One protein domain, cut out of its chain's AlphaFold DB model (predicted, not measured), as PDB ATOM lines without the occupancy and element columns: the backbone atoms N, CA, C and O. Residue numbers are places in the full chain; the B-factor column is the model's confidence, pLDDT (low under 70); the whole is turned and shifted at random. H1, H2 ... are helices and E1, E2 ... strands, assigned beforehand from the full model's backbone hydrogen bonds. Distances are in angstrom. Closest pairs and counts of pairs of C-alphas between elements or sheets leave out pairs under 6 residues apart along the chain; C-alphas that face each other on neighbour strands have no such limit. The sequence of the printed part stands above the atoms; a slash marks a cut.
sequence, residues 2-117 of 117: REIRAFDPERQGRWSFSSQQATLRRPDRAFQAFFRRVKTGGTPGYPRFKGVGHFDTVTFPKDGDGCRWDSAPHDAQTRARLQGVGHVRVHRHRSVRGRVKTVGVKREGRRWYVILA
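Overview. This is residues 2 to 117 of the 117 residues of an uncharacterized protein of Streptomyces sp. WAC 00631 (UniProt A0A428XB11). What does the model look like? A small sheet of three strands, E1, E4 and E5, stands between a long helix, H2, which reaches away from it, and a separate strand hairpin, E2 and E3. Short H1 lies away from these parts, and long loops join much of the rest. What is it made of? The printed part has 116 residues, with 53 in named elements, under half, in the order H1 H2 E1 E2 E3 E4 E5; the class is mixed, and both sheets, E1 - E4 - E5 and E2 - E3, are antiparallel. It is loose, with a radius of gyration of the C-alphas of 17.3 A and spans of 57 by 40 by 29 A.

Along the chain. Where are the helices? H1 is residues 2 to 7, from C-alpha 2 at (-15.555, 7.169, 22.589), and H2 is residues 17 to 39, 32.4 A long, with a kink of 33 degrees near residue 24. Where are the strands? E1 is residues 57 to 60, E2 79 to 82, E3 86 to 89, E4 103 to 108, 16.2 A long, and E5 111 to 116, 16.4 A long, ending at C-alpha 116 (-24.584, 22.129, 0.620).

Arrangement. What pairs in the sheets? N 58 and O 105 of E1 and E4 are 2.9 A apart, N 104 and O 115 of hairpin E4 and E5 2.8 A, and N 80 and O 88 of hairpin E2 and E3 2.9 A, each within hydrogen-bond range. What of the helices? H2 only grazes the sheet E1 E4 E5 with residues 17 to 23; its closest C-alphas to E1 are those of Ser 19 and Phe 60, 4.9 A. H1 is apart from H2 and the five strands. Every O i to N i+4 pair is within hydrogen-bond range in H1, and 17 of 19 in H2.

Size, cuts and confidence. How large is it? The two C-alphas farthest apart, of Gly 41 and Ala 76, are 57.0 A apart. Which links are long? H2 to E1, E1 to E2 and E3 to E4 are long. Is anything cut or uncertain? The printed part has no cut, and no printed residue is under 70 in pLDDT.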
ATOM      1  N   ARG A   2     -16.674   6.292  22.170       76.12
ATOM      2  CA  ARG A   2     -15.555   7.169  22.589       76.12
ATOM      3  C   ARG A   2     -14.265   6.377  22.843       76.12
ATOM      4  O   ARG A   2     -13.224   6.769  22.339       76.12
ATOM      5  N   GLU A   3     -14.375   5.232  23.509       82.88
ATOM      6  CA  GLU A   3     -13.248   4.337  23.823       82.88
ATOM      7  C   GLU A   3     -12.507   3.844  22.574       82.88
ATOM      8  O   GLU A   3     -11.300   4.014  22.481       82.88
ATOM      9  N   ILE A   4     -13.224   3.352  21.554       83.81
ATOM     10  CA  ILE A   4     -12.624   2.911  20.276       83.81
ATOM     11  C   ILE A   4     -11.830   4.043  19.604       83.81
ATOM     12  O   ILE A   4     -10.775   3.819  19.022       83.81
ATOM     13  N   ARG A   5     -12.334   5.277  19.683       88.44
ATOM     14  CA  ARG A   5     -11.682   6.446  19.080       88.44
ATOM     15  C   ARG A   5     -10.465   6.919  19.870       88.44
ATOM     16  O   ARG A   5      -9.553   7.463  19.261       88.44
ATOM     17  N   ALA A   6     -10.477   6.752  21.192       88.88
ATOM     18  CA  ALA A   6      -9.323   7.023  22.042       88.88
ATOM     19  C   ALA A   6      -8.231   5.959  21.852       88.88
ATOM     20  O   ALA A   6      -7.054   6.296  21.843       88.88
ATOM     21  N   PHE A   7      -8.634   4.702  21.651       91.75
ATOM     22  CA  PHE A   7      -7.736   3.578  21.394       91.75
ATOM     23  C   PHE A   7      -7.037   3.666  20.028       91.75
ATOM     24  O   PHE A   7      -5.864   3.330  19.918       91.75
ATOM     25  N   ASP A   8      -7.734   4.141  18.992       89.75
ATOM     26  CA  ASP A   8      -7.195   4.279  17.632       89.75
ATOM     27  C   ASP A   8      -7.275   5.741  17.152       89.75
ATOM     28  O   ASP A   8      -8.134   6.092  16.328       89.75
ATOM     29  N   PRO A   9      -6.418   6.630  17.689       87.12
ATOM     30  CA  PRO A   9      -6.477   8.059  17.404       87.12
ATOM     31  C   PRO A   9      -6.098   8.381  15.956       87.12
ATOM     32  O   PRO A   9      -6.622   9.338  15.390       87.12
ATOM     33  N   GLU A  10      -5.233   7.583  15.329       89.44
ATOM     34  CA  GLU A  10      -4.741   7.845  13.975       89.44
ATOM     35  C   GLU A  10      -5.721   7.418  12.881       89.44
ATOM     36  O   GLU A  10      -5.769   8.058  11.825       89.44
ATOM     37  N   ARG A  11      -6.541   6.386  13.122       88.50
ATOM     38  CA  ARG A  11      -7.565   5.952  12.164       88.50
ATOM     39  C   ARG A  11      -8.939   6.422  12.616       88.50
ATOM     40  O   ARG A  11      -9.451   7.410  12.092       88.50
ATOM     41  N   GLN A  12      -9.564   5.745  13.576       87.81
ATOM     42  CA  GLN A  12     -10.958   6.029  13.934       87.81
ATOM     43  C   GLN A  12     -11.125   7.393  14.610       87.81
ATOM     44  O   GLN A  12     -12.083   8.108  14.312       87.81
ATOM     45  N   GLY A  13     -10.199   7.778  15.487       90.19
ATOM     46  CA  GLY A  13     -10.212   9.050  16.207       90.19
ATOM     47  C   GLY A  13      -9.930  10.264  15.321       90.19
ATOM     48  O   GLY A  13     -10.509  11.330  15.550       90.19
ATOM     49  N   ARG A  14      -9.129  10.089  14.263       92.19
ATOM     50  CA  ARG A  14      -8.728  11.152  13.334       92.19
ATOM     51  C   ARG A  14      -9.911  11.746  12.579       92.19
ATOM     52  O   ARG A  14      -9.982  12.962  12.393       92.19
ATOM     53  N   TRP A  15     -10.842  10.903  12.142       92.56
ATOM     54  CA  TRP A  15     -11.952  11.307  11.280       92.56
ATOM     55  C   TRP A  15     -13.212  11.664  12.068       92.56
ATOM     56  O   TRP A  15     -13.410  11.233  13.206       92.56
ATOM     57  N   SER A  16     -14.100  12.441  11.444       92.69
ATOM     58  CA  SER A  16     -15.401  12.787  12.028       92.69
ATOM     59  C   SER A  16     -16.243  11.539  12.291       92.69
ATOM     60  O   SER A  16     -16.585  10.797  11.368       92.69
ATOM     61  N   PHE A  17     -16.642  11.365  13.549       91.94
ATOM     62  CA  PHE A  17     -17.559  10.313  13.982       91.94
ATOM     63  C   PHE A  17     -18.887  10.369  13.219       91.94
ATOM     64  O   PHE A  17     -19.355   9.358  12.697       91.94
ATOM     65  N   SER A  18     -19.485  11.556  13.107       92.88
ATOM     66  CA  SER A  18     -20.794  11.723  12.471       92.88
ATOM     67  C   SER A  18     -20.751  11.417  10.977       92.88
ATOM     68  O   SER A  18     -21.703  10.854  10.437       92.88
ATOM     69  N   SER A  19     -19.626  11.696  10.313       94.12
ATOM     70  CA  SER A  19     -19.397  11.287   8.924       94.12
ATOM     71  C   SER A  19     -19.232   9.769   8.770       94.12
ATOM     72  O   SER A  19     -19.790   9.160   7.851       94.12
ATOM     73  N   GLN A  20     -18.502   9.125   9.685       92.44
ATOM     74  CA  GLN A  20     -18.372   7.662   9.712       92.44
ATOM     75  C   GLN A  20     -19.742   7.000   9.915       92.44
ATOM     76  O   GLN A  20     -20.127   6.115   9.150       92.44
ATOM     77  N   GLN A  21     -20.542   7.493  10.865       93.12
ATOM     78  CA  GLN A  21     -21.913   7.023  11.068       93.12
ATOM     79  C   GLN A  21     -22.800   7.257   9.842       93.12
ATOM     80  O   GLN A  21     -23.564   6.372   9.463       93.12
ATOM     81  N   ALA A  22     -22.709   8.423   9.196       93.31
ATOM     82  CA  ALA A  22     -23.484   8.725   7.993       93.31
ATOM     83  C   ALA A  22     -23.216   7.723   6.862       93.31
ATOM     84  O   ALA A  22     -24.136   7.361   6.126       93.31
ATOM     85  N   THR A  23     -21.977   7.245   6.758       90.94
ATOM     86  CA  THR A  23     -21.588   6.201   5.805       90.94
ATOM     87  C   THR A  23     -22.299   4.884   6.115       90.94
ATOM     88  O   THR A  23     -22.929   4.315   5.224       90.94
ATOM     89  N   LEU A  24     -22.292   4.449   7.380       90.12
ATOM     90  CA  LEU A  24     -22.942   3.211   7.832       90.12
ATOM     91  C   LEU A  24     -24.478   3.265   7.781       90.12
ATOM     92  O   LEU A  24     -25.131   2.245   7.583       90.12
ATOM     93  N   ARG A  25     -25.080   4.455   7.875       92.00
ATOM     94  CA  ARG A  25     -26.535   4.628   7.717       92.00
ATOM     95  C   ARG A  25     -27.031   4.311   6.304       92.00
ATOM     96  O   ARG A  25     -28.218   4.059   6.124       92.00
ATOM     97  N   ARG A  26     -26.168   4.347   5.281       89.75
ATOM     98  CA  ARG A  26     -26.559   4.028   3.894       89.75
ATOM     99  C   ARG A  26     -26.951   2.552   3.726       89.75
ATOM    100  O   ARG A  26     -28.069   2.321   3.265       89.75
ATOM    101  N   PRO A  27     -26.103   1.566   4.090       90.38
ATOM    102  CA  PRO A  27     -26.502   0.164   4.040       90.38
ATOM    103  C   PRO A  27     -27.654  -0.142   5.005       90.38
ATOM    104  O   PRO A  27     -28.590  -0.820   4.598       90.38
ATOM    105  N   ASP A  28     -27.657   0.419   6.218       93.62
ATOM    106  CA  ASP A  28     -28.758   0.243   7.184       93.62
ATOM    107  C   ASP A  28     -30.125   0.631   6.588       93.62
ATOM    108  O   ASP A  28     -31.047  -0.182   6.556       93.62
ATOM    109  N   ARG A  29     -30.240   1.819   5.979       92.94
ATOM    110  CA  ARG A  29     -31.473   2.245   5.288       92.94
ATOM    111  C   ARG A  29     -31.876   1.312   4.148       92.94
ATOM    112  O   ARG A  29     -33.068   1.106   3.923       92.94
ATOM    113  N   ALA A  30     -30.906   0.767   3.415       93.31
ATOM    114  CA  ALA A  30     -31.189  -0.176   2.339       93.31
ATOM    115  C   ALA A  30     -31.802  -1.475   2.891       93.31
ATOM    116  O   ALA A  30     -32.809  -1.941   2.358       93.31
ATOM    117  N   PHE A  31     -31.266  -2.004   3.995       95.38
ATOM    118  CA  PHE A  31     -31.833  -3.167   4.682       95.38
ATOM    119  C   PHE A  31     -33.193  -2.876   5.316       95.38
ATOM    120  O   PHE A  31     -34.115  -3.673   5.160       95.38
ATOM    121  N   GLN A  32     -33.375  -1.719   5.955       96.06
ATOM    122  CA  GLN A  32     -34.682  -1.309   6.481       96.06
ATOM    123  C   GLN A  32     -35.744  -1.282   5.374       96.06
ATOM    124  O   GLN A  32     -36.841  -1.813   5.549       96.06
ATOM    125  N   ALA A  33     -35.417  -0.719   4.206       95.25
ATOM    126  CA  ALA A  33     -36.318  -0.709   3.058       95.25
ATOM    127  C   ALA A  33     -36.590  -2.119   2.503       95.25
ATOM    128  O   ALA A  33     -37.721  -2.404   2.108       95.25
ATOM    129  N   PHE A  34     -35.580  -2.994   2.484       96.62
ATOM    130  CA  PHE A  34     -35.716  -4.401   2.104       96.62
ATOM    131  C   PHE A  34     -36.700  -5.135   3.023       96.62
ATOM    132  O   PHE A  34     -37.725  -5.623   2.549       96.62
ATOM    133  N   PHE A  35     -36.459  -5.131   4.337       96.75
ATOM    134  CA  PHE A  35     -37.322  -5.822   5.298       96.75
ATOM    135  C   PHE A  35     -38.728  -5.231   5.357       96.75
ATOM    136  O   PHE A  35     -39.695  -5.967   5.532       96.75
ATOM    137  N   ARG A  36     -38.874  -3.915   5.162       97.31
ATOM    138  CA  ARG A  36     -40.194  -3.290   5.034       97.31
ATOM    139  C   ARG A  36     -40.986  -3.886   3.868       97.31
ATOM    140  O   ARG A  36     -42.145  -4.218   4.063       97.31
ATOM    141  N   ARG A  37     -40.372  -4.058   2.689       97.06
ATOM    142  CA  ARG A  37     -41.040  -4.650   1.511       97.06
ATOM    143  C   ARG A  37     -41.403  -6.118   1.711       97.06
ATOM    144  O   ARG A  37     -42.480  -6.516   1.288       97.06
ATOM    145  N   VAL A  38     -40.532  -6.885   2.373       96.56
ATOM    146  CA  VAL A  38     -40.813  -8.279   2.765       96.56
ATOM    147  C   VAL A  38     -42.078  -8.335   3.621       96.56
ATOM    148  O   VAL A  38     -42.999  -9.082   3.314       96.56
ATOM    149  N   LYS A  39     -42.160  -7.492   4.658       97.19
ATOM    150  CA  LYS A  39     -43.309  -7.454   5.577       97.19
ATOM    151  C   LYS A  39     -44.619  -7.049   4.901       97.19
ATOM    152  O   LYS A  39     -45.670  -7.511   5.317       97.19
ATOM    153  N   THR A  40     -44.570  -6.192   3.883       97.38
ATOM    154  CA  THR A  40     -45.766  -5.737   3.157       97.38
ATOM    155  C   THR A  40     -46.144  -6.639   1.976       97.38
ATOM    156  O   THR A  40     -46.993  -6.243   1.187       97.38
ATOM    157  N   GLY A  41     -45.488  -7.793   1.788       95.62
ATOM    158  CA  GLY A  41     -45.759  -8.707   0.669       95.62
ATOM    159  C   GLY A  41     -45.388  -8.159  -0.717       95.62
ATOM    160  O   GLY A  41     -45.870  -8.658  -1.728       95.62
ATOM    161  N   GLY A  42     -44.554  -7.114  -0.785       95.62
ATOM    162  CA  GLY A  42     -44.060  -6.582  -2.058       95.62
ATOM    163  C   GLY A  42     -42.930  -7.438  -2.633       95.62
ATOM    164  O   GLY A  42     -42.484  -8.387  -2.002       95.62
ATOM    165  N   THR A  43     -42.395  -7.064  -3.801       94.12
ATOM    166  CA  THR A  43     -41.173  -7.682  -4.357       94.12
ATOM    167  C   THR A  43     -39.927  -6.942  -3.842       94.12
ATOM    168  O   THR A  43     -39.667  -5.810  -4.268       94.12
ATOM    169  N   PRO A  44     -39.148  -7.505  -2.897       93.25
ATOM    170  CA  PRO A  44     -37.951  -6.853  -2.388       93.25
ATOM    171  C   PRO A  44     -36.739  -7.127  -3.292       93.25
ATOM    172  O   PRO A  44     -36.435  -8.266  -3.626       93.25
ATOM    173  N   GLY A  45     -35.978  -6.084  -3.629       92.75
ATOM    174  CA  GLY A  45     -34.619  -6.245  -4.153       92.75
ATOM    175  C   GLY A  45     -33.608  -6.307  -3.007       92.75
ATOM    176  O   GLY A  45     -33.614  -5.413  -2.155       92.75
ATOM    177  N   TYR A  46     -32.746  -7.328  -2.979       92.50
ATOM    178  CA  TYR A  46     -31.715  -7.462  -1.946       92.50
ATOM    179  C   TYR A  46     -30.700  -6.299  -2.015       92.50
ATOM    180  O   TYR A  46     -30.216  -5.980  -3.110       92.50
ATOM    181  N   PRO A  47     -30.363  -5.638  -0.887       92.88
ATOM    182  CA  PRO A  47     -29.371  -4.568  -0.868       92.88
ATOM    183  C   PRO A  47     -28.010  -5.035  -1.387       92.88
ATOM    184  O   PRO A  47     -27.446  -6.012  -0.904       92.88
ATOM    185  N   ARG A  48     -27.440  -4.302  -2.348       86.44
ATOM    186  CA  ARG A  48     -26.085  -4.569  -2.846       86.44
ATOM    187  C   ARG A  48     -25.083  -3.645  -2.174       86.44
ATOM    188  O   ARG A  48     -25.225  -2.420  -2.234       86.44
ATOM    189  N   PHE A  49     -24.054  -4.231  -1.575       81.00
ATOM    190  CA  PHE A  49     -22.919  -3.470  -1.072       81.00
ATOM    191  C   PHE A  49     -22.106  -2.922  -2.243       81.00
ATOM    192  O   PHE A  49     -21.796  -3.626  -3.202       81.00
ATOM    193  N   LYS A  50     -21.775  -1.636  -2.164       79.38
ATOM    194  CA  LYS A  50     -20.875  -0.992  -3.114       79.38
ATOM    195  C   LYS A  50     -19.439  -1.235  -2.661       79.38
ATOM    196  O   LYS A  50     -19.108  -0.934  -1.517       79.38
ATOM    197  N   GLY A  51     -18.604  -1.756  -3.560       81.69
ATOM    198  CA  GLY A  51     -17.166  -1.875  -3.320       81.69
ATOM    199  C   GLY A  51     -16.504  -0.511  -3.101       81.69
ATOM    200  O   GLY A  51     -17.068   0.529  -3.447       81.69
ATOM    201  N   VAL A  52     -15.285  -0.520  -2.556       80.75
ATOM    202  CA  VAL A  52     -14.540   0.689  -2.148       80.75
ATOM    203  C   VAL A  52     -14.425   1.726  -3.275       80.75
ATOM    204  O   VAL A  52     -14.589   2.917  -3.027       80.75
ATOM    205  N   GLY A  53     -14.242   1.292  -4.528       82.44
ATOM    206  CA  GLY A  53     -14.133   2.186  -5.691       82.44
ATOM    207  C   GLY A  53     -15.413   2.945  -6.065       82.44
ATOM    208  O   GLY A  53     -15.355   3.898  -6.836       82.44
ATOM    209  N   HIS A  54     -16.567   2.563  -5.513       82.94
ATOM    210  CA  HIS A  54     -17.856   3.209  -5.777       82.94
ATOM    211  C   HIS A  54     -18.283   4.184  -4.672       82.94
ATOM    212  O   HIS A  54     -19.378   4.752  -4.745       82.94
ATOM    213  N   PHE A  55     -17.465   4.353  -3.630       84.69
ATOM    214  CA  PHE A  55     -17.717   5.322  -2.574       84.69
ATOM    215  C   PHE A  55     -17.053   6.658  -2.918       84.69
ATOM    216  O   PHE A  55     -15.895   6.912  -2.603       84.69
ATOM    217  N   ASP A  56     -17.811   7.514  -3.592       91.56
ATOM    218  CA  ASP A  56     -17.344   8.797  -4.119       91.56
ATOM    219  C   ASP A  56     -17.704   9.999  -3.231       91.56
ATOM    220  O   ASP A  56     -17.222  11.106  -3.463       91.56
ATOM    221  N   THR A  57     -18.560   9.795  -2.226       92.69
ATOM    222  CA  THR A  57     -19.186  10.885  -1.474       92.69
ATOM    223  C   THR A  57     -19.118  10.662   0.027       92.69
ATOM    224  O   THR A  57     -19.770   9.753   0.554       92.69
ATOM    225  N   VAL A  58     -18.459  11.583   0.723       94.25
ATOM    226  CA  VAL A  58     -18.446  11.703   2.185       94.25
ATOM    227  C   VAL A  58     -19.511  12.715   2.611       94.25
ATOM    228  O   VAL A  58     -19.639  13.778   2.007       94.25
ATOM    229  N   THR A  59     -20.300  12.398   3.638       95.88
ATOM    230  CA  THR A  59     -21.397  13.260   4.103       95.88
ATOM    231  C   THR A  59     -21.213  13.606   5.572       95.88
ATOM    232  O   THR A  59     -21.128  12.709   6.403       95.88
ATOM    233  N   PHE A  60     -21.247  14.895   5.887       96.56
ATOM    234  CA  PHE A  60     -21.254  15.441   7.237       96.56
ATOM    235  C   PHE A  60     -22.673  15.930   7.556       96.56
ATOM    236  O   PHE A  60     -23.091  16.965   7.031       96.56
ATOM    237  N   PRO A  61     -23.445  15.197   8.382       95.38
ATOM    238  CA  PRO A  61     -24.866  15.485   8.610       95.38
ATOM    239  C   PRO A  61     -25.160  16.817   9.307       95.38
ATOM    240  O   PRO A  61     -26.314  17.232   9.339       95.38
ATOM    241  N   LYS A  62     -24.149  17.432   9.931       94.75
ATOM    242  CA  LYS A  62     -24.292  18.649  10.722       94.75
ATOM    243  C   LYS A  62     -23.084  19.565  10.532       94.75
ATOM    244  O   LYS A  62     -21.953  19.182  10.825       94.75
ATOM    245  N   ASP A  63     -23.340  20.793  10.096       92.25
ATOM    246  CA  ASP A  63     -22.346  21.867  10.104       92.25
ATOM    247  C   ASP A  63     -21.903  22.197  11.542       92.25
ATOM    248  O   ASP A  63     -22.728  22.371  12.444       92.25
ATOM    249  N   GLY A  64     -20.591  22.266  11.763       90.81
ATOM    250  CA  GLY A  64     -19.967  22.373  13.084       90.81
ATOM    251  C   GLY A  64     -19.593  21.029  13.721       90.81
ATOM    252  O   GLY A  64     -18.912  21.025  14.742       90.81
ATOM    253  N   ASP A  65     -19.973  19.897  13.122       91.62
ATOM    254  CA  ASP A  65     -19.630  18.555  13.603       91.62
ATOM    255  C   ASP A  65     -18.736  17.827  12.591       91.62
ATOM    256  O   ASP A  65     -19.185  17.238  11.606       91.62
ATOM    257  N   GLY A  66     -17.424  17.945  12.795       91.50
ATOM    258  CA  GLY A  66     -16.415  17.386  11.896       91.50
ATOM    259  C   GLY A  66     -16.301  18.075  10.530       91.50
ATOM    260  O   GLY A  66     -15.371  17.788   9.782       91.50
ATOM    261  N   CYS A  67     -17.186  19.023  10.223       95.94
ATOM    262  CA  CYS A  67     -17.052  19.962   9.117       95.94
ATOM    263  C   CYS A  67     -17.452  21.375   9.555       95.94
ATOM    264  O   CYS A  67     -18.164  21.541  10.547       95.94
ATOM    265  N   ARG A  68     -16.992  22.395   8.831       95.38
ATOM    266  CA  ARG A  68     -17.490  23.766   8.957       95.38
ATOM    267  C   ARG A  68     -17.538  24.431   7.588       95.38
ATOM    268  O   ARG A  68     -16.494  24.570   6.953       95.38
ATOM    269  N   TRP A  69     -18.723  24.837   7.145       94.56
ATOM    270  CA  TRP A  69     -18.871  25.726   5.994       94.56
ATOM    271  C   TRP A  69     -18.464  27.153   6.363       94.56
ATOM    272  O   TRP A  69     -18.719  27.596   7.482       94.56
ATOM    273  N   ASP A  70     -17.838  27.840   5.408       89.44
ATOM    274  CA  ASP A  70     -17.353  29.216   5.537       89.44
ATOM    275  C   ASP A  70     -16.594  29.454   6.849       89.44
ATOM    276  O   ASP A  70     -16.905  30.314   7.669       89.44
ATOM    277  N   SER A  71     -15.614  28.588   7.093       85.81
ATOM    278  CA  SER A  71     -14.879  28.527   8.356       85.81
ATOM    279  C   SER A  71     -13.910  29.694   8.565       85.81
ATOM    280  O   SER A  71     -13.350  29.812   9.650       85.81
ATOM    281  N   ALA A  72     -13.699  30.522   7.540       85.38
ATOM    282  CA  ALA A  72     -12.870  31.721   7.568       85.38
ATOM    283  C   ALA A  72     -13.641  32.880   6.900       85.38
ATOM    284  O   ALA A  72     -13.335  33.245   5.770       85.38
ATOM    285  N   PRO A  73     -14.672  33.435   7.560       76.19
ATOM    286  CA  PRO A  73     -15.596  34.384   6.931       76.19
ATOM    287  C   PRO A  73     -14.961  35.747   6.606       76.19
ATOM    288  O   PRO A  73     -15.509  36.500   5.808       76.19
ATOM    289  N   HIS A  74     -13.815  36.070   7.214       81.38
ATOM    290  CA  HIS A  74     -13.056  37.297   6.939       81.38
ATOM    291  C   HIS A  74     -12.025  37.135   5.812       81.38
ATOM    292  O   HIS A  74     -11.409  38.115   5.402       81.38
ATOM    293  N   ASP A  75     -11.827  35.914   5.309       81.44
ATOM    294  CA  ASP A  75     -10.959  35.660   4.165       81.44
ATOM    295  C   ASP A  75     -11.697  36.042   2.875       81.44
ATOM    296  O   ASP A  75     -12.880  35.746   2.700       81.44
ATOM    297  N   ALA A  76     -10.981  36.614   1.905       82.69
ATOM    298  CA  ALA A  76     -11.548  36.905   0.583       82.69
ATOM    299  C   ALA A  76     -12.043  35.640  -0.155       82.69
ATOM    300  O   ALA A  76     -12.794  35.719  -1.126       82.69
ATOM    301  N   GLN A  77     -11.599  34.457   0.281       88.75
ATOM    302  CA  GLN A  77     -11.931  33.170  -0.313       88.75
ATOM    303  C   GLN A  77     -12.740  32.324   0.666       88.75
ATOM    304  O   GLN A  77     -12.288  32.034   1.769       88.75
ATOM    305  N   THR A  78     -13.891  31.816   0.223       92.62
ATOM    306  CA  THR A  78     -14.652  30.858   1.030       92.62
ATOM    307  C   THR A  78     -13.860  29.564   1.228       92.62
ATOM    308  O   THR A  78     -13.379  28.938   0.274       92.62
ATOM    309  N   ARG A  79     -13.770  29.127   2.485       94.38
ATOM    310  CA  ARG A  79     -13.119  27.877   2.887       94.38
ATOM    311  C   ARG A  79     -14.098  26.968   3.616       94.38
ATOM    312  O   ARG A  79     -14.926  27.428   4.396       94.38
ATOM    313  N   ALA A  80     -13.967  25.668   3.385       95.31
ATOM    314  CA  ALA A  80     -14.616  24.646   4.192       95.31
ATOM    315  C   ALA A  80     -13.561  23.942   5.049       95.31
ATOM    316  O   ALA A  80     -12.533  23.496   4.532       95.31
ATOM    317  N   ARG A  81     -13.809  23.815   6.351       95.81
ATOM    318  CA  ARG A  81     -12.985  22.996   7.244       95.81
ATOM    319  C   ARG A  81     -13.530  21.578   7.270       95.81
ATOM    320  O   ARG A  81     -14.719  21.386   7.505       95.81
ATOM    321  N   LEU A  82     -12.664  20.589   7.101       96.19
ATOM    322  CA  LEU A  82     -12.993  19.168   7.186       96.19
ATOM    323  C   LEU A  82     -12.066  18.507   8.211       96.19
ATOM    324  O   LEU A  82     -10.845  18.643   8.136       96.19
ATOM    325  N   GLN A  83     -12.624  17.805   9.196       94.94
ATOM    326  CA  GLN A  83     -11.839  17.128  10.227       94.94
ATOM    327  C   GLN A  83     -10.910  16.076   9.603       94.94
ATOM    328  O   GLN A  83     -11.339  15.269   8.782       94.94
ATOM    329  N   GLY A  84      -9.636  16.104  10.000       91.75
ATOM    330  CA  GLY A  84      -8.581  15.226   9.482       91.75
ATOM    331  C   GLY A  84      -7.919  15.701   8.180       91.75
ATOM    332  O   GLY A  84      -6.858  15.178   7.837       91.75
ATOM    333  N   VAL A  85      -8.502  16.701   7.496       93.88
ATOM    334  CA  VAL A  85      -7.971  17.314   6.258       93.88
ATOM    335  C   VAL A  85      -7.534  18.766   6.480       93.88
ATOM    336  O   VAL A  85      -6.502  19.180   5.969       93.88
ATOM    337  N   GLY A  86      -8.297  19.544   7.251       94.00
ATOM    338  CA  GLY A  86      -8.050  20.969   7.479       94.00
ATOM    339  C   GLY A  86      -8.922  21.871   6.604       94.00
ATOM    340  O   GLY A  86     -10.068  21.537   6.300       94.00
ATOM    341  N   HIS A  87      -8.400  23.046   6.257       94.56
ATOM    342  CA  HIS A  87      -9.110  24.063   5.484       94.56
ATOM    343  C   HIS A  87      -8.909  23.871   3.983       94.56
ATOM    344  O   HIS A  87      -7.782  23.895   3.495       94.56
ATOM    345  N   VAL A  88     -10.006  23.762   3.241       94.50
ATOM    346  CA  VAL A  88     -10.001  23.603   1.785       94.50
ATOM    347  C   VAL A  88     -10.676  24.807   1.143       94.50
ATOM    348  O   VAL A  88     -11.777  25.194   1.536       94.50
ATOM    349  N   ARG A  89     -10.018  25.405   0.145       94.56
ATOM    350  CA  ARG A  89     -10.599  26.489  -0.655       94.56
ATOM    351  C   ARG A  89     -11.760  25.963  -1.493       94.56
ATOM    352  O   ARG A  89     -11.607  24.965  -2.195       94.56
ATOM    353  N   VAL A  90     -12.883  26.675  -1.485       94.56
ATOM    354  CA  VAL A  90     -14.066  26.328  -2.277       94.56
ATOM    355  C   VAL A  90     -14.361  27.434  -3.283       94.56
ATOM    356  O   VAL A  90     -14.649  28.567  -2.910       94.56
ATOM    357  N   HIS A  91     -14.350  27.088  -4.572       93.31
ATOM    358  CA  HIS A  91     -14.872  27.978  -5.607       93.31
ATOM    359  C   HIS A  91     -16.391  27.879  -5.637       93.31
ATOM    360  O   HIS A  91     -16.969  26.859  -6.019       93.31
ATOM    361  N   ARG A  92     -17.044  28.955  -5.209       90.50
ATOM    362  CA  ARG A  92     -18.498  29.066  -5.214       90.50
ATOM    363  C   ARG A  92     -18.972  29.435  -6.611       90.50
ATOM    364  O   ARG A  92     -18.676  30.519  -7.089       90.50
ATOM    365  N   HIS A  93     -19.768  28.569  -7.224       89.44
ATOM    366  CA  HIS A  93     -20.450  28.911  -8.474       89.44
ATOM    367  C   HIS A  93     -21.670  29.830  -8.250       89.44
ATOM    368  O   HIS A  93     -22.171  30.420  -9.198       89.44
ATOM    369  N   ARG A  94     -22.174  29.935  -7.007       90.25
ATOM    370  CA  ARG A  94     -23.286  30.818  -6.615       90.25
ATOM    371  C   ARG A  94     -23.206  31.233  -5.146       90.25
ATOM    372  O   ARG A  94     -22.475  30.627  -4.354       90.25
ATOM    373  N   SER A  95     -23.988  32.237  -4.756       89.44
ATOM    374  CA  SER A  95     -24.164  32.575  -3.343       89.44
ATOM    375  C   SER A  95     -24.981  31.518  -2.598       89.44
ATOM    376  O   SER A  95     -25.963  30.981  -3.111       89.44
ATOM    377  N   VAL A  96     -24.544  31.187  -1.381       91.31
ATOM    378  CA  VAL A  96     -25.273  30.274  -0.493       91.31
ATOM    379  C   VAL A  96     -26.272  31.108   0.293       91.31
ATOM    380  O   VAL A  96     -25.885  32.069   0.953       91.31
ATOM    381  N   ARG A  97     -27.557  30.767   0.187       90.25
ATOM    382  CA  ARG A  97     -28.636  31.431   0.922       90.25
ATOM    383  C   ARG A  97     -29.041  30.571   2.114       90.25
ATOM    384  O   ARG A  97     -29.158  29.355   1.982       90.25
ATOM    385  N   GLY A  98     -29.304  31.215   3.245       91.94
ATOM    386  CA  GLY A  98     -29.714  30.537   4.471       91.94
ATOM    387  C   GLY A  98     -28.580  29.783   5.170       91.94
ATOM    388  O   GLY A  98     -27.399  29.952   4.869       91.94
ATOM    389  N   ARG A  99     -28.958  28.961   6.153       92.56
ATOM    390  CA  ARG A  99     -28.023  28.203   6.988       92.56
ATOM    391  C   ARG A  99     -27.744  26.836   6.377       92.56
ATOM    392  O   ARG A  99     -28.662  26.034   6.237       92.56
ATOM    393  N   VAL A 100     -26.470  26.551   6.120       94.94
ATOM    394  CA  VAL A 100     -26.004  25.205   5.764       94.94
ATOM    395  C   VAL A 100     -26.222  24.269   6.950       94.94
ATOM    396  O   VAL A 100     -25.777  24.551   8.064       94.94
ATOM    397  N   LYS A 101     -26.915  23.157   6.716       95.12
ATOM    398  CA  LYS A 101     -27.168  22.119   7.720       95.12
ATOM    399  C   LYS A 101     -26.277  20.912   7.480       95.12
ATOM    400  O   LYS A 101     -25.725  20.379   8.434       95.12
ATOM    401  N   THR A 102     -26.121  20.515   6.223       95.88
ATOM    402  CA  THR A 102     -25.374  19.335   5.786       95.88
ATOM    403  C   THR A 102     -24.313  19.736   4.772       95.88
ATOM    404  O   THR A 102     -24.575  20.514   3.853       95.88
ATOM    405  N   VAL A 103     -23.126  19.146   4.899       97.00
ATOM    406  CA  VAL A 103     -22.042  19.296   3.923       97.00
ATOM    407  C   VAL A 103     -21.717  17.929   3.330       97.00
ATOM    408  O   VAL A 103     -21.391  16.983   4.044       97.00
ATOM    409  N   GLY A 104     -21.808  17.807   2.012       96.62
ATOM    410  CA  GLY A 104     -21.334  16.659   1.248       96.62
ATOM    411  C   GLY A 104     -20.060  17.009   0.493       96.62
ATOM    412  O   GLY A 104     -19.974  18.073  -0.112       96.62
ATOM    413  N   VAL A 105     -19.083  16.110   0.491       96.31
ATOM    414  CA  VAL A 105     -17.888  16.202  -0.350       96.31
ATOM    415  C   VAL A 105     -17.938  15.041  -1.327       96.31
ATOM    416  O   VAL A 105     -17.878  13.886  -0.908       96.31
ATOM    417  N   LYS A 106     -18.085  15.349  -2.615       95.81
ATOM    418  CA  LYS A 106     -18.212  14.365  -3.692       95.81
ATOM    419  C   LYS A 106     -17.033  14.457  -4.646       95.81
ATOM    420  O   LYS A 106     -16.648  15.551  -5.052       95.81
ATOM    421  N   ARG A 107     -16.503  13.308  -5.046       95.25
ATOM    422  CA  ARG A 107     -15.534  13.176  -6.128       95.25
ATOM    423  C   ARG A 107     -16.242  12.746  -7.408       95.25
ATOM    424  O   ARG A 107     -16.941  11.744  -7.415       95.25
ATOM    425  N   GLU A 108     -16.005  13.450  -8.507       94.38
ATOM    426  CA  GLU A 108     -16.381  12.979  -9.846       94.38
ATOM    427  C   GLU A 108     -15.154  13.049 -10.754       94.38
ATOM    428  O   GLU A 108     -14.597  14.120 -11.016       94.38
ATOM    429  N   GLY A 109     -14.673  11.880 -11.186       92.50
ATOM    430  CA  GLY A 109     -13.407  11.753 -11.902       92.50
ATOM    431  C   GLY A 109     -12.236  12.345 -11.108       92.50
ATOM    432  O   GLY A 109     -11.836  11.825 -10.058       92.50
ATOM    433  N   ARG A 110     -11.675  13.445 -11.624       92.94
ATOM    434  CA  ARG A 110     -10.554  14.191 -11.018       92.94
ATOM    435  C   ARG A 110     -10.996  15.443 -10.251       92.94
ATOM    436  O   ARG A 110     -10.146  16.145  -9.712       92.94
ATOM    437  N   ARG A 111     -12.296  15.746 -10.220       94.38
ATOM    438  CA  ARG A 111     -12.848  16.954  -9.595       94.38
ATOM    439  C   ARG A 111     -13.498  16.629  -8.258       94.38
ATOM    440  O   ARG A 111     -14.029  15.537  -8.059       94.38
ATOM    441  N   TRP A 112     -13.466  17.612  -7.367       95.62
ATOM    442  CA  TRP A 112     -14.116  17.567  -6.065       95.62
ATOM    443  C   TRP A 112     -15.165  18.664  -5.978       95.62
ATOM    444  O   TRP A 112     -14.914  19.805  -6.366       95.62
ATOM    445  N   TYR A 113     -16.321  18.312  -5.433       96.00
ATOM    446  CA  TYR A 113     -17.452  19.204  -5.255       96.00
ATOM    447  C   TYR A 113     -17.873  19.230  -3.798       96.00
ATOM    448  O   TYR A 113     -17.918  18.198  -3.125       96.00
ATOM    449  N   VAL A 114     -18.229  20.426  -3.337       95.94
ATOM    450  CA  VAL A 114     -18.901  20.625  -2.057       95.94
ATOM    451  C   VAL A 114     -20.384  20.829  -2.339       95.94
ATOM    452  O   VAL A 114     -20.771  21.745  -3.063       95.94
ATOM    453  N   ILE A 115     -21.206  19.952  -1.778       95.38
ATOM    454  CA  ILE A 115     -22.661  19.962  -1.884       95.38
ATOM    455  C   ILE A 115     -23.203  20.453  -0.545       95.38
ATOM    456  O   ILE A 115     -22.862  19.903   0.500       95.38
ATOM    457  N   LEU A 116     -24.031  21.492  -0.573       95.12
ATOM    458  CA  LEU A 116     -24.584  22.129   0.620       95.12
ATOM    459  C   LEU A 116     -26.102  21.955   0.630       95.12
ATOM    460  O   LEU A 116     -26.740  22.174  -0.404       95.12
ATOM    461  N   ALA A 117     -26.654  21.571   1.781       89.56
ATOM    462  CA  ALA A 117     -28.089  21.411   2.022       89.56
ATOM    463  C   ALA A 117     -28.481  21.874   3.431       89.56
ATOM    464  O   ALA A 117     -27.595  21.903   4.319       89.56
TER     465      ALA A 117